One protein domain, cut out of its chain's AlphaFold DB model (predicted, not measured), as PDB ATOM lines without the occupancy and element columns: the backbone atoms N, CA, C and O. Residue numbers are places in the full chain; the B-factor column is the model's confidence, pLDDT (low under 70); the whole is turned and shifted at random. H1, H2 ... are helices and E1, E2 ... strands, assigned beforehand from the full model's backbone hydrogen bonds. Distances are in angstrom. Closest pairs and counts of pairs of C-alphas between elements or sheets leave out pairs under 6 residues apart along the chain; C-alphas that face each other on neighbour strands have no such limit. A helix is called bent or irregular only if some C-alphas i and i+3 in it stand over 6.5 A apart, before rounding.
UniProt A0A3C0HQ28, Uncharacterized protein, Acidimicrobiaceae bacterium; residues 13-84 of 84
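Overview. This is residues 13 to 84 of the 84 residues of an uncharacterized protein of Acidimicrobiaceae bacterium (UniProt A0A3C0HQ28). The thin hairpin E1 and E2 runs along the long axis of an open frame, with a small head of H1 and H2 beyond one end; near that end H3 leads across to H4, which runs back alongside the hairpin at a distance. The 72 printed residues, mostly helix by class, include four named helices and two antiparallel strands, in the order H1 H2 E1 E2 H3 H4. The whole is loose, radius of gyration of the C-alphas 15.2 A, spanning 48 by 26 by 20 A.

Along the chain. E1 is residues 42 to 45, 10.0 A, and E2 54 to 57, 9.8 A. H1, 16 to 24, 11.7 A, begins at C-alpha 16 (25.855, 3.314, -21.813); H2 is 31 to 35, 6.2 A. H3 is 60 to 67, 15.0 A; H4, 69 to 82, 20.2 A, ends at C-alpha 82 (38.593, -4.238, -44.762).

Arrangement. Hairpin E1 and E2 is antiparallel at 162 degrees, N 45 and O 54 2.8 A apart, within hydrogen-bond range. H3, irregular with C-alphas 60 and 63 7.3 A apart, and H4, with residues 71 to 72 alone, touch only at the corner, about perpendicular at 75 degrees; closest are C-alphas of Leu 66 and Ala 72, 5.0 A. H1 and H2 touch, closest C-alphas Ala 21 and Pro 31, 4.8 A. E1 and H4 are apart. Every O i to N i+4 pair is within range in H2 and H4, 4 of 5 in H1, 1 of 4 in H3, with 3 of 5 O i to N i+3.

Size, cuts and confidence. The farthest C-alphas, Ala 29 and Asn 50, are 49.7 A apart. The printed part has no cut and no long link. pLDDT is under 70 at residues 13, 38 to 40 and 84.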
ATOM      1  N   ASP A  13      26.444  13.227 -18.072       66.38
ATOM      2  CA  ASP A  13      27.699  12.454 -18.141       66.38
ATOM      3  C   ASP A  13      27.491  10.926 -17.976       66.38
ATOM      4  O   ASP A  13      28.431  10.202 -17.651       66.38
ATOM      5  N   GLN A  14      26.258  10.418 -18.114       73.19
ATOM      6  CA  GLN A  14      25.950   8.999 -17.901       73.19
ATOM      7  C   GLN A  14      26.296   8.174 -19.154       73.19
ATOM      8  O   GLN A  14      25.732   8.416 -20.222       73.19
ATOM      9  N   GLY A  15      27.198   7.196 -19.016       76.62
ATOM     10  CA  GLY A  15      27.592   6.269 -20.083       76.62
ATOM     11  C   GLY A  15      26.560   5.171 -20.353       76.62
ATOM     12  O   GLY A  15      25.585   4.997 -19.607       76.62
ATOM     13  N   ASP A  16      26.769   4.401 -21.428       77.75
ATOM     14  CA  ASP A  16      25.855   3.314 -21.813       77.75
ATOM     15  C   ASP A  16      25.798   2.233 -20.720       77.75
ATOM     16  O   ASP A  16      24.735   1.659 -20.458       77.75
ATOM     17  N   LEU A  17      26.931   1.967 -20.058       83.19
ATOM     18  CA  LEU A  17      27.031   0.990 -18.976       83.19
ATOM     19  C   LEU A  17      26.105   1.342 -17.807       83.19
ATOM     20  O   LEU A  17      25.287   0.514 -17.394       83.19
ATOM     21  N   GLU A  18      26.214   2.563 -17.288       85.31
ATOM     22  CA  GLU A  18      25.400   3.051 -16.178       85.31
ATOM     23  C   GLU A  18      23.926   3.110 -16.585       85.31
ATOM     24  O   GLU A  18      23.046   2.727 -15.816       85.31
ATOM     25  N   PHE A  19      23.636   3.536 -17.818       84.44
ATOM     26  CA  PHE A  19      22.269   3.588 -18.335       84.44
ATOM     27  C   PHE A  19      21.586   2.213 -18.347       84.44
ATOM     28  O   PHE A  19      20.410   2.102 -17.975       84.44
ATOM     29  N   VAL A  20      22.304   1.168 -18.776       85.44
ATOM     30  CA  VAL A  20      21.805  -0.214 -18.816       85.44
ATOM     31  C   VAL A  20      21.709  -0.809 -17.413       85.44
ATOM     32  O   VAL A  20      20.704  -1.456 -17.103       85.44
ATOM     33  N   ALA A  21      22.709  -0.577 -16.558       89.56
ATOM     34  CA  ALA A  21      22.707  -1.030 -15.170       89.56
ATOM     35  C   ALA A  21      21.449  -0.545 -14.429       89.56
ATOM     36  O   ALA A  21      20.722  -1.363 -13.863       89.56
ATOM     37  N   ASP A  22      21.131   0.747 -14.550       90.38
ATOM     38  CA  ASP A  22      19.993   1.391 -13.879       90.38
ATOM     39  C   ASP A  22      18.619   0.895 -14.347       90.38
ATOM     40  O   ASP A  22      17.629   1.037 -13.631       90.38
ATOM     41  N   ARG A  23      18.510   0.364 -15.571       88.88
ATOM     42  CA  ARG A  23      17.211   0.026 -16.188       88.88
ATOM     43  C   ARG A  23      16.943  -1.460 -16.291       88.88
ATOM     44  O   ARG A  23      15.789  -1.871 -16.226       88.88
ATOM     45  N   VAL A  24      17.988  -2.243 -16.517       89.75
ATOM     46  CA  VAL A  24      17.877  -3.681 -16.782       89.75
ATOM     47  C   VAL A  24      18.304  -4.490 -15.564       89.75
ATOM     48  O   VAL A  24      17.733  -5.546 -15.306       89.75
ATOM     49  N   PHE A  25      19.280  -3.994 -14.799       91.38
ATOM     50  CA  PHE A  25      19.902  -4.732 -13.698       91.38
ATOM     51  C   PHE A  25      19.689  -4.091 -12.323       91.38
ATOM     52  O   PHE A  25      20.333  -4.518 -11.367       91.38
ATOM     53  N   ALA A  26      18.779  -3.118 -12.206       93.62
ATOM     54  CA  ALA A  26      18.543  -2.343 -10.984       93.62
ATOM     55  C   ALA A  26      18.312  -3.207  -9.732       93.62
ATOM     56  O   ALA A  26      18.770  -2.855  -8.650       93.62
ATOM     57  N   ASP A  27      17.654  -4.359  -9.894       95.81
ATOM     58  CA  ASP A  27      17.305  -5.268  -8.795       95.81
ATOM     59  C   ASP A  27      18.394  -6.313  -8.483       95.81
ATOM     60  O   ASP A  27      18.194  -7.216  -7.666       95.81
ATOM     61  N   THR A  28      19.551  -6.245  -9.143       94.44
ATOM     62  CA  THR A  28      20.679  -7.144  -8.862       94.44
ATOM     63  C   THR A  28      21.538  -6.618  -7.712       94.44
ATOM     64  O   THR A  28      21.551  -5.428  -7.412       94.44
ATOM     65  N   ALA A  29      22.298  -7.508  -7.066       95.12
ATOM     66  CA  ALA A  29      23.187  -7.125  -5.964       95.12
ATOM     67  C   ALA A  29      24.317  -6.168  -6.396       95.12
ATOM     68  O   ALA A  29      24.835  -5.425  -5.566       95.12
ATOM     69  N   ASP A  30      24.694  -6.201  -7.678       94.19
ATOM     70  CA  ASP A  30      25.665  -5.293  -8.292       94.19
ATOM     71  C   ASP A  30      25.250  -5.024  -9.755       94.19
ATOM     72  O   ASP A  30      25.620  -5.786 -10.664       94.19
ATOM     73  N   PRO A  31      24.432  -3.980  -9.996       91.62
ATOM     74  CA  PRO A  31      23.907  -3.663 -11.323       91.62
ATOM     75  C   PRO A  31      24.994  -3.377 -12.360       91.62
ATOM     76  O   PRO A  31      24.912  -3.860 -13.491       91.62
ATOM     77  N   VAL A  32      26.050  -2.658 -11.970       89.81
ATOM     78  CA  VAL A  32      27.155  -2.296 -12.870       89.81
ATOM     79  C   VAL A  32      27.966  -3.534 -13.236       89.81
ATOM     80  O   VAL A  32      28.210  -3.787 -14.418       89.81
ATOM     81  N   ALA A  33      28.327  -4.375 -12.262       89.69
ATOM     82  CA  ALA A  33      29.045  -5.612 -12.560       89.69
ATOM     83  C   ALA A  33      28.209  -6.603 -13.382       89.69
ATOM     84  O   ALA A  33      28.792  -7.410 -14.116       89.69
ATOM     85  N   SER A  34      26.879  -6.545 -13.268       88.56
ATOM     86  CA  SER A  34      25.940  -7.335 -14.075       88.56
ATOM     87  C   SER A  34      25.840  -6.821 -15.516       88.56
ATOM     88  O   SER A  34      25.748  -7.621 -16.446       88.56
ATOM     89  N   ALA A  35      25.945  -5.505 -15.716       86.94
ATOM     90  CA  ALA A  35      25.935  -4.862 -17.029       86.94
ATOM     91  C   ALA A  35      27.313  -4.829 -17.728       86.94
ATOM     92  O   ALA A  35      27.373  -4.586 -18.932       86.94
ATOM     93  N   ARG A  36      28.411  -5.113 -17.007       79.88
ATOM     94  CA  ARG A  36      29.808  -4.849 -17.428       79.88
ATOM     95  C   ARG A  36      30.230  -5.383 -18.792       79.88
ATOM     96  O   ARG A  36      31.172  -4.870 -19.381       79.88
ATOM     97  N   HIS A  37      29.604  -6.461 -19.254       73.56
ATOM     98  CA  HIS A  37      29.986  -7.103 -20.509       73.56
ATOM     99  C   HIS A  37      29.200  -6.608 -21.707       73.56
ATOM    100  O   HIS A  37      29.531  -7.064 -22.788       73.56
ATOM    101  N   GLY A  38      28.220  -5.711 -21.507       65.44
ATOM    102  CA  GLY A  38      27.451  -5.024 -22.542       65.44
ATOM    103  C   GLY A  38      26.945  -5.947 -23.653       65.44
ATOM    104  O   GLY A  38      27.708  -6.409 -24.490       65.44
ATOM    105  N   ASN A  39      25.634  -6.165 -23.767       65.88
ATOM    106  CA  ASN A  39      25.078  -6.911 -24.908       65.88
ATOM    107  C   ASN A  39      25.097  -6.068 -26.203       65.88
ATOM    108  O   ASN A  39      24.077  -5.941 -26.879       65.88
ATOM    109  N   ALA A  40      26.234  -5.447 -26.529       69.31
ATOM    110  CA  ALA A  40      26.425  -4.674 -27.737       69.31
ATOM    111  C   ALA A  40      26.228  -5.606 -28.933       69.31
ATOM    112  O   ALA A  40      26.998  -6.537 -29.172       69.31
ATOM    113  N   VAL A  41      25.163  -5.355 -29.685       79.06
ATOM    114  CA  VAL A  41      24.940  -6.047 -30.948       79.06
ATOM    115  C   VAL A  41      25.909  -5.456 -31.963       79.06
ATOM    116  O   VAL A  41      25.923  -4.247 -32.194       79.06
ATOM    117  N   MET A  42      26.727  -6.313 -32.566       87.19
ATOM    118  CA  MET A  42      27.587  -5.935 -33.683       87.19
ATOM    119  C   MET A  42      26.931  -6.359 -34.991       87.19
ATOM    120  O   MET A  42      26.391  -7.463 -35.094       87.19
ATOM    121  N   SER A  43      26.982  -5.496 -36.000       90.69
ATOM    122  CA  SER A  43      26.447  -5.805 -37.326       90.69
ATOM    123  C   SER A  43      27.326  -5.227 -38.428       90.69
ATOM    124  O   SER A  43      28.091  -4.290 -38.201       90.69
ATOM    125  N   VAL A  44      27.204  -5.791 -39.626       92.31
ATOM    126  CA  VAL A  44      27.772  -5.224 -40.848       92.31
ATOM    127  C   VAL A  44      26.611  -4.837 -41.752       92.31
ATOM    128  O   VAL A  44      25.797  -5.687 -42.114       92.31
ATOM    129  N   ALA A  45      26.523  -3.558 -42.097       92.62
ATOM    130  CA  ALA A  45      25.508  -3.025 -42.990       92.62
ATOM    131  C   ALA A  45      26.097  -2.756 -44.378       92.62
ATOM    132  O   ALA A  45      27.234  -2.306 -44.510       92.62
ATOM    133  N   ARG A  46      25.295  -2.986 -45.421       94.25
ATOM    134  CA  ARG A  46      25.592  -2.595 -46.807       94.25
ATOM    135  C   ARG A  46      24.596  -1.520 -47.227       94.25
ATOM    136  O   ARG A  46      23.515  -1.864 -47.696       94.25
ATOM    137  N   PRO A  47      24.899  -0.232 -46.999       91.56
ATOM    138  CA  PRO A  47      23.943   0.837 -47.276       91.56
ATOM    139  C   PRO A  47      23.647   1.013 -48.775       91.56
ATOM    140  O   PRO A  47      22.619   1.590 -49.117       91.56
ATOM    141  N   PHE A  48      24.517   0.514 -49.662       94.38
ATOM    142  CA  PHE A  48      24.361   0.600 -51.114       94.38
ATOM    143  C   PHE A  48      24.814  -0.698 -51.793       94.38
ATOM    144  O   PHE A  48      25.815  -1.281 -51.381       94.38
ATOM    145  N   ASP A  49      24.139  -1.094 -52.877       90.44
ATOM    146  CA  ASP A  49      24.419  -2.347 -53.606       90.44
ATOM    147  C   ASP A  49      25.841  -2.420 -54.192       90.44
ATOM    148  O   ASP A  49      26.421  -3.498 -54.272       90.44
ATOM    149  N   ASN A  50      26.420  -1.271 -54.563       90.38
ATOM    150  CA  ASN A  50      27.788  -1.144 -55.087       90.38
ATOM    151  C   ASN A  50      28.690  -0.294 -54.164       90.38
ATOM    152  O   ASN A  50      29.616   0.366 -54.636       90.38
ATOM    153  N   GLY A  51      28.370  -0.228 -52.868       88.69
ATOM    154  CA  GLY A  51      29.114   0.545 -51.870       88.69
ATOM    155  C   GLY A  51      30.000  -0.309 -50.964       88.69
ATOM    156  O   GLY A  51      30.038  -1.533 -51.068       88.69
ATOM    157  N   GLY A  52      30.701   0.359 -50.045       90.81
ATOM    158  CA  GLY A  52      31.443  -0.303 -48.972       90.81
ATOM    159  C   GLY A  52      30.534  -0.871 -47.878       90.81
ATOM    160  O   GLY A  52      29.337  -0.584 -47.814       90.81
ATOM    161  N   GLU A  53      31.128  -1.664 -46.990       92.81
ATOM    162  CA  GLU A  53      30.462  -2.194 -45.800       92.81
ATOM    163  C   GLU A  53      30.679  -1.257 -44.600       92.81
ATOM    164  O   GLU A  53      31.750  -0.675 -44.434       92.81
ATOM    165  N   VAL A  54      29.662  -1.111 -43.750       92.44
ATOM    166  CA  VAL A  54      29.718  -0.318 -42.517       92.44
ATOM    167  C   VAL A  54      29.629  -1.260 -41.331       92.44
ATOM    168  O   VAL A  54      28.601  -1.907 -41.125       92.44
ATOM    169  N   VAL A  55      30.692  -1.333 -40.534       92.25
ATOM    170  CA  VAL A  55      30.665  -2.066 -39.266       92.25
ATOM    171  C   VAL A  55      30.072  -1.177 -38.183       92.25
ATOM    172  O   VAL A  55      30.552  -0.073 -37.938       92.25
ATOM    173  N   VAL A  56      29.021  -1.672 -37.535       90.31
ATOM    174  CA  VAL A  56      28.337  -0.994 -36.436       90.31
ATOM    175  C   VAL A  56      28.666  -1.717 -35.137       90.31
ATOM    176  O   VAL A  56      28.318  -2.888 -34.970       90.31
ATOM    177  N   CYS A  57      29.297  -0.999 -34.211       87.44
ATOM    178  CA  CYS A  57      29.451  -1.417 -32.822       87.44
ATOM    179  C   CYS A  57      28.293  -0.818 -32.015       87.44
ATOM    180  O   CYS A  57      28.196   0.400 -31.894       87.44
ATOM    181  N   GLY A  58      27.403  -1.656 -31.478       81.19
ATOM    182  CA  GLY A  58      26.194  -1.231 -30.761       81.19
ATOM    183  C   GLY A  58      26.421  -0.651 -29.360       81.19
ATOM    184  O   GLY A  58      25.587  -0.866 -28.488       81.19
ATOM    185  N   SER A  59      27.549   0.019 -29.124       79.88
ATOM    186  CA  SER A  59      27.855   0.732 -27.884       79.88
ATOM    187  C   SER A  59      28.759   1.922 -28.186       79.88
ATOM    188  O   SER A  59      29.730   1.797 -28.940       79.88
ATOM    189  N   THR A  60      28.442   3.064 -27.584       76.38
ATOM    190  CA  THR A  60      29.251   4.285 -27.670       76.38
ATOM    191  C   THR A  60      30.570   4.154 -26.906       76.38
ATOM    192  O   THR A  60      31.563   4.774 -27.289       76.38
ATOM    193  N   ASP A  61      30.630   3.248 -25.926       79.56
ATOM    194  CA  ASP A  61      31.807   3.024 -25.088       79.56
ATOM    195  C   ASP A  61      32.883   2.132 -25.735       79.56
ATOM    196  O   ASP A  61      33.968   1.956 -25.177       79.56
ATOM    197  N   TRP A  62      32.632   1.587 -26.935       86.12
ATOM    198  CA  TRP A  62      33.543   0.641 -27.599       86.12
ATOM    199  C   TRP A  62      34.984   1.160 -27.698       86.12
ATOM    200  O   TRP A  62      35.938   0.435 -27.416       86.12
ATOM    201  N   VAL A  63      35.147   2.432 -28.075       85.81
ATOM    202  CA  VAL A  63      36.468   3.059 -28.242       85.81
ATOM    203  C   VAL A  63      37.223   3.205 -26.922       85.81
ATOM    204  O   VAL A  63      38.444   3.060 -26.902       85.81
ATOM    205  N   PHE A  64      36.519   3.419 -25.808       84.00
ATOM    206  CA  PHE A  64      37.129   3.461 -24.476       84.00
ATOM    207  C   PHE A  64      37.563   2.064 -24.014       84.00
ATOM    208  O   PHE A  64      38.519   1.928 -23.251       84.00
ATOM    209  N   GLY A  65      36.927   1.016 -24.543       84.50
ATOM    210  CA  GLY A  65      37.271  -0.382 -24.299       84.50
ATOM    211  C   GLY A  65      38.513  -0.894 -25.036       84.50
ATOM    212  O   GLY A  65      38.918  -2.022 -24.777       84.50
ATOM    213  N   LEU A  66      39.155  -0.117 -25.920       89.56
ATOM    214  CA  LEU A  66      40.292  -0.592 -26.734       89.56
ATOM    215  C   LEU A  66      41.518  -1.053 -25.923       89.56
ATOM    216  O   LEU A  66      42.365  -1.763 -26.461       89.56
ATOM    217  N   GLY A  67      41.621  -0.685 -24.642       89.62
ATOM    218  CA  GLY A  67      42.633  -1.235 -23.736       89.62
ATOM    219  C   GLY A  67      42.395  -2.703 -23.346       89.62
ATOM    220  O   GLY A  67      43.338  -3.386 -22.947       89.62
ATOM    221  N   ASP A  68      41.164  -3.212 -23.471       89.50
ATOM    222  CA  ASP A  68      40.839  -4.617 -23.226       89.50
ATOM    223  C   ASP A  68      41.305  -5.495 -24.411       89.50
ATOM    224  O   ASP A  68      40.936  -5.235 -25.564       89.50
ATOM    225  N   PRO A  69      42.064  -6.584 -24.168       94.31
ATOM    226  CA  PRO A  69      42.586  -7.439 -25.236       94.31
ATOM    227  C   PRO A  69      41.521  -8.049 -26.158       94.31
ATOM    228  O   PRO A  69      41.812  -8.357 -27.315       94.31
ATOM    229  N   ARG A  70      40.296  -8.268 -25.667       89.75
ATOM    230  CA  ARG A  70      39.189  -8.844 -26.441       89.75
ATOM    231  C   ARG A  70      38.596  -7.806 -27.385       89.75
ATOM    232  O   ARG A  70      38.413  -8.107 -28.562       89.75
ATOM    233  N   VAL A  71      38.358  -6.590 -26.895       89.31
ATOM    234  CA  VAL A  71      37.860  -5.467 -27.707       89.31
ATOM    235  C   VAL A  71      38.884  -5.097 -28.783       89.31
ATOM    236  O   VAL A  71      38.534  -4.969 -29.960       89.31
ATOM    237  N   ALA A  72      40.166  -5.023 -28.410       93.62
ATOM    238  CA  ALA A  72      41.262  -4.778 -29.345       93.62
ATOM    239  C   ALA A  72      41.338  -5.853 -30.440       93.62
ATOM    240  O   ALA A  72      41.464  -5.525 -31.617       93.62
ATOM    241  N   ARG A  73      41.200  -7.136 -30.074       94.94
ATOM    242  CA  ARG A  73      41.206  -8.248 -31.037       94.94
ATOM    243  C   ARG A  73      40.060  -8.143 -32.037       94.94
ATOM    244  O   ARG A  73      40.295  -8.299 -33.229       94.94
ATOM    245  N   VAL A  74      38.834  -7.903 -31.568       91.94
ATOM    246  CA  VAL A  74      37.673  -7.769 -32.461       91.94
ATOM    247  C   VAL A  74      37.860  -6.583 -33.405       91.94
ATOM    248  O   VAL A  74      37.607  -6.713 -34.600       91.94
ATOM    249  N   THR A  75      38.360  -5.462 -32.885       93.06
ATOM    250  CA  THR A  75      38.647  -4.269 -33.689       93.06
ATOM    251  C   THR A  75      39.702  -4.564 -34.757       93.06
ATOM    252  O   THR A  75      39.464  -4.277 -35.925       93.06
ATOM    253  N   ALA A  76      40.818  -5.203 -34.396       95.62
ATOM    254  CA  ALA A  76      41.859  -5.592 -35.349       95.62
ATOM    255  C   ALA A  76      41.313  -6.513 -36.449       95.62
ATOM    256  O   ALA A  76      41.478  -6.211 -37.619       95.62
ATOM    257  N   ASN A  77      40.547  -7.550 -36.092       94.81
ATOM    258  CA  ASN A  77      39.956  -8.467 -37.073       94.81
ATOM    259  C   ASN A  77      39.065  -7.752 -38.108       94.81
ATOM    260  O   ASN A  77      38.975  -8.183 -39.256       94.81
ATOM    261  N   VAL A  78      38.352  -6.701 -37.691       93.25
ATOM    262  CA  VAL A  78      37.539  -5.880 -38.596       93.25
ATOM    263  C   VAL A  78      38.431  -5.060 -39.521       93.25
ATOM    264  O   VAL A  78      38.174  -5.025 -40.720       93.25
ATOM    265  N   LEU A  79      39.468  -4.418 -38.983       94.12
ATOM    266  CA  LEU A  79      40.399  -3.617 -39.776       94.12
ATOM    267  C   LEU A  79      41.151  -4.488 -40.788       94.12
ATOM    268  O   LEU A  79      41.101  -4.177 -41.971       94.12
ATOM    269  N   ASP A  80      41.715  -5.614 -40.354       95.69
ATOM    270  CA  ASP A  80      42.421  -6.584 -41.205       95.69
ATOM    271  C   ASP A  80      41.519  -7.097 -42.344       95.69
ATOM    272  O   ASP A  80      41.959  -7.355 -43.456       95.69
ATOM    273  N   ARG A  81      40.209  -7.226 -42.102       91.31
ATOM    274  CA  ARG A  81      39.260  -7.660 -43.135       91.31
ATOM    275  C   ARG A  81      39.018  -6.610 -44.227       91.31
ATOM    276  O   ARG A  81      38.653  -6.998 -45.338       91.31
ATOM    277  N   TYR A  82      39.102  -5.319 -43.904       89.62
ATOM    278  CA  TYR A  82      38.593  -4.238 -44.762       89.62
ATOM    279  C   TYR A  82      39.640  -3.226 -45.226       89.62
ATOM    280  O   TYR A  82      39.342  -2.452 -46.134       89.62
ATOM    281  N   LEU A  83      40.809  -3.182 -44.589       86.38
ATOM    282  CA  LEU A  83      41.865  -2.209 -44.876       86.38
ATOM    283  C   LEU A  83      43.104  -2.823 -45.543       86.38
ATOM    284  O   LEU A  83      44.027  -2.068 -45.853       86.38
ATOM    285  N   ASP A  84      43.100  -4.137 -45.779       61.19
ATOM    286  CA  ASP A  84      44.114  -4.852 -46.566       61.19
ATOM    287  C   ASP A  84      43.844  -4.774 -48.080       61.19
ATOM    288  O   ASP A  84      42.691  -5.031 -48.511       61.19
TER     289      ASP A  84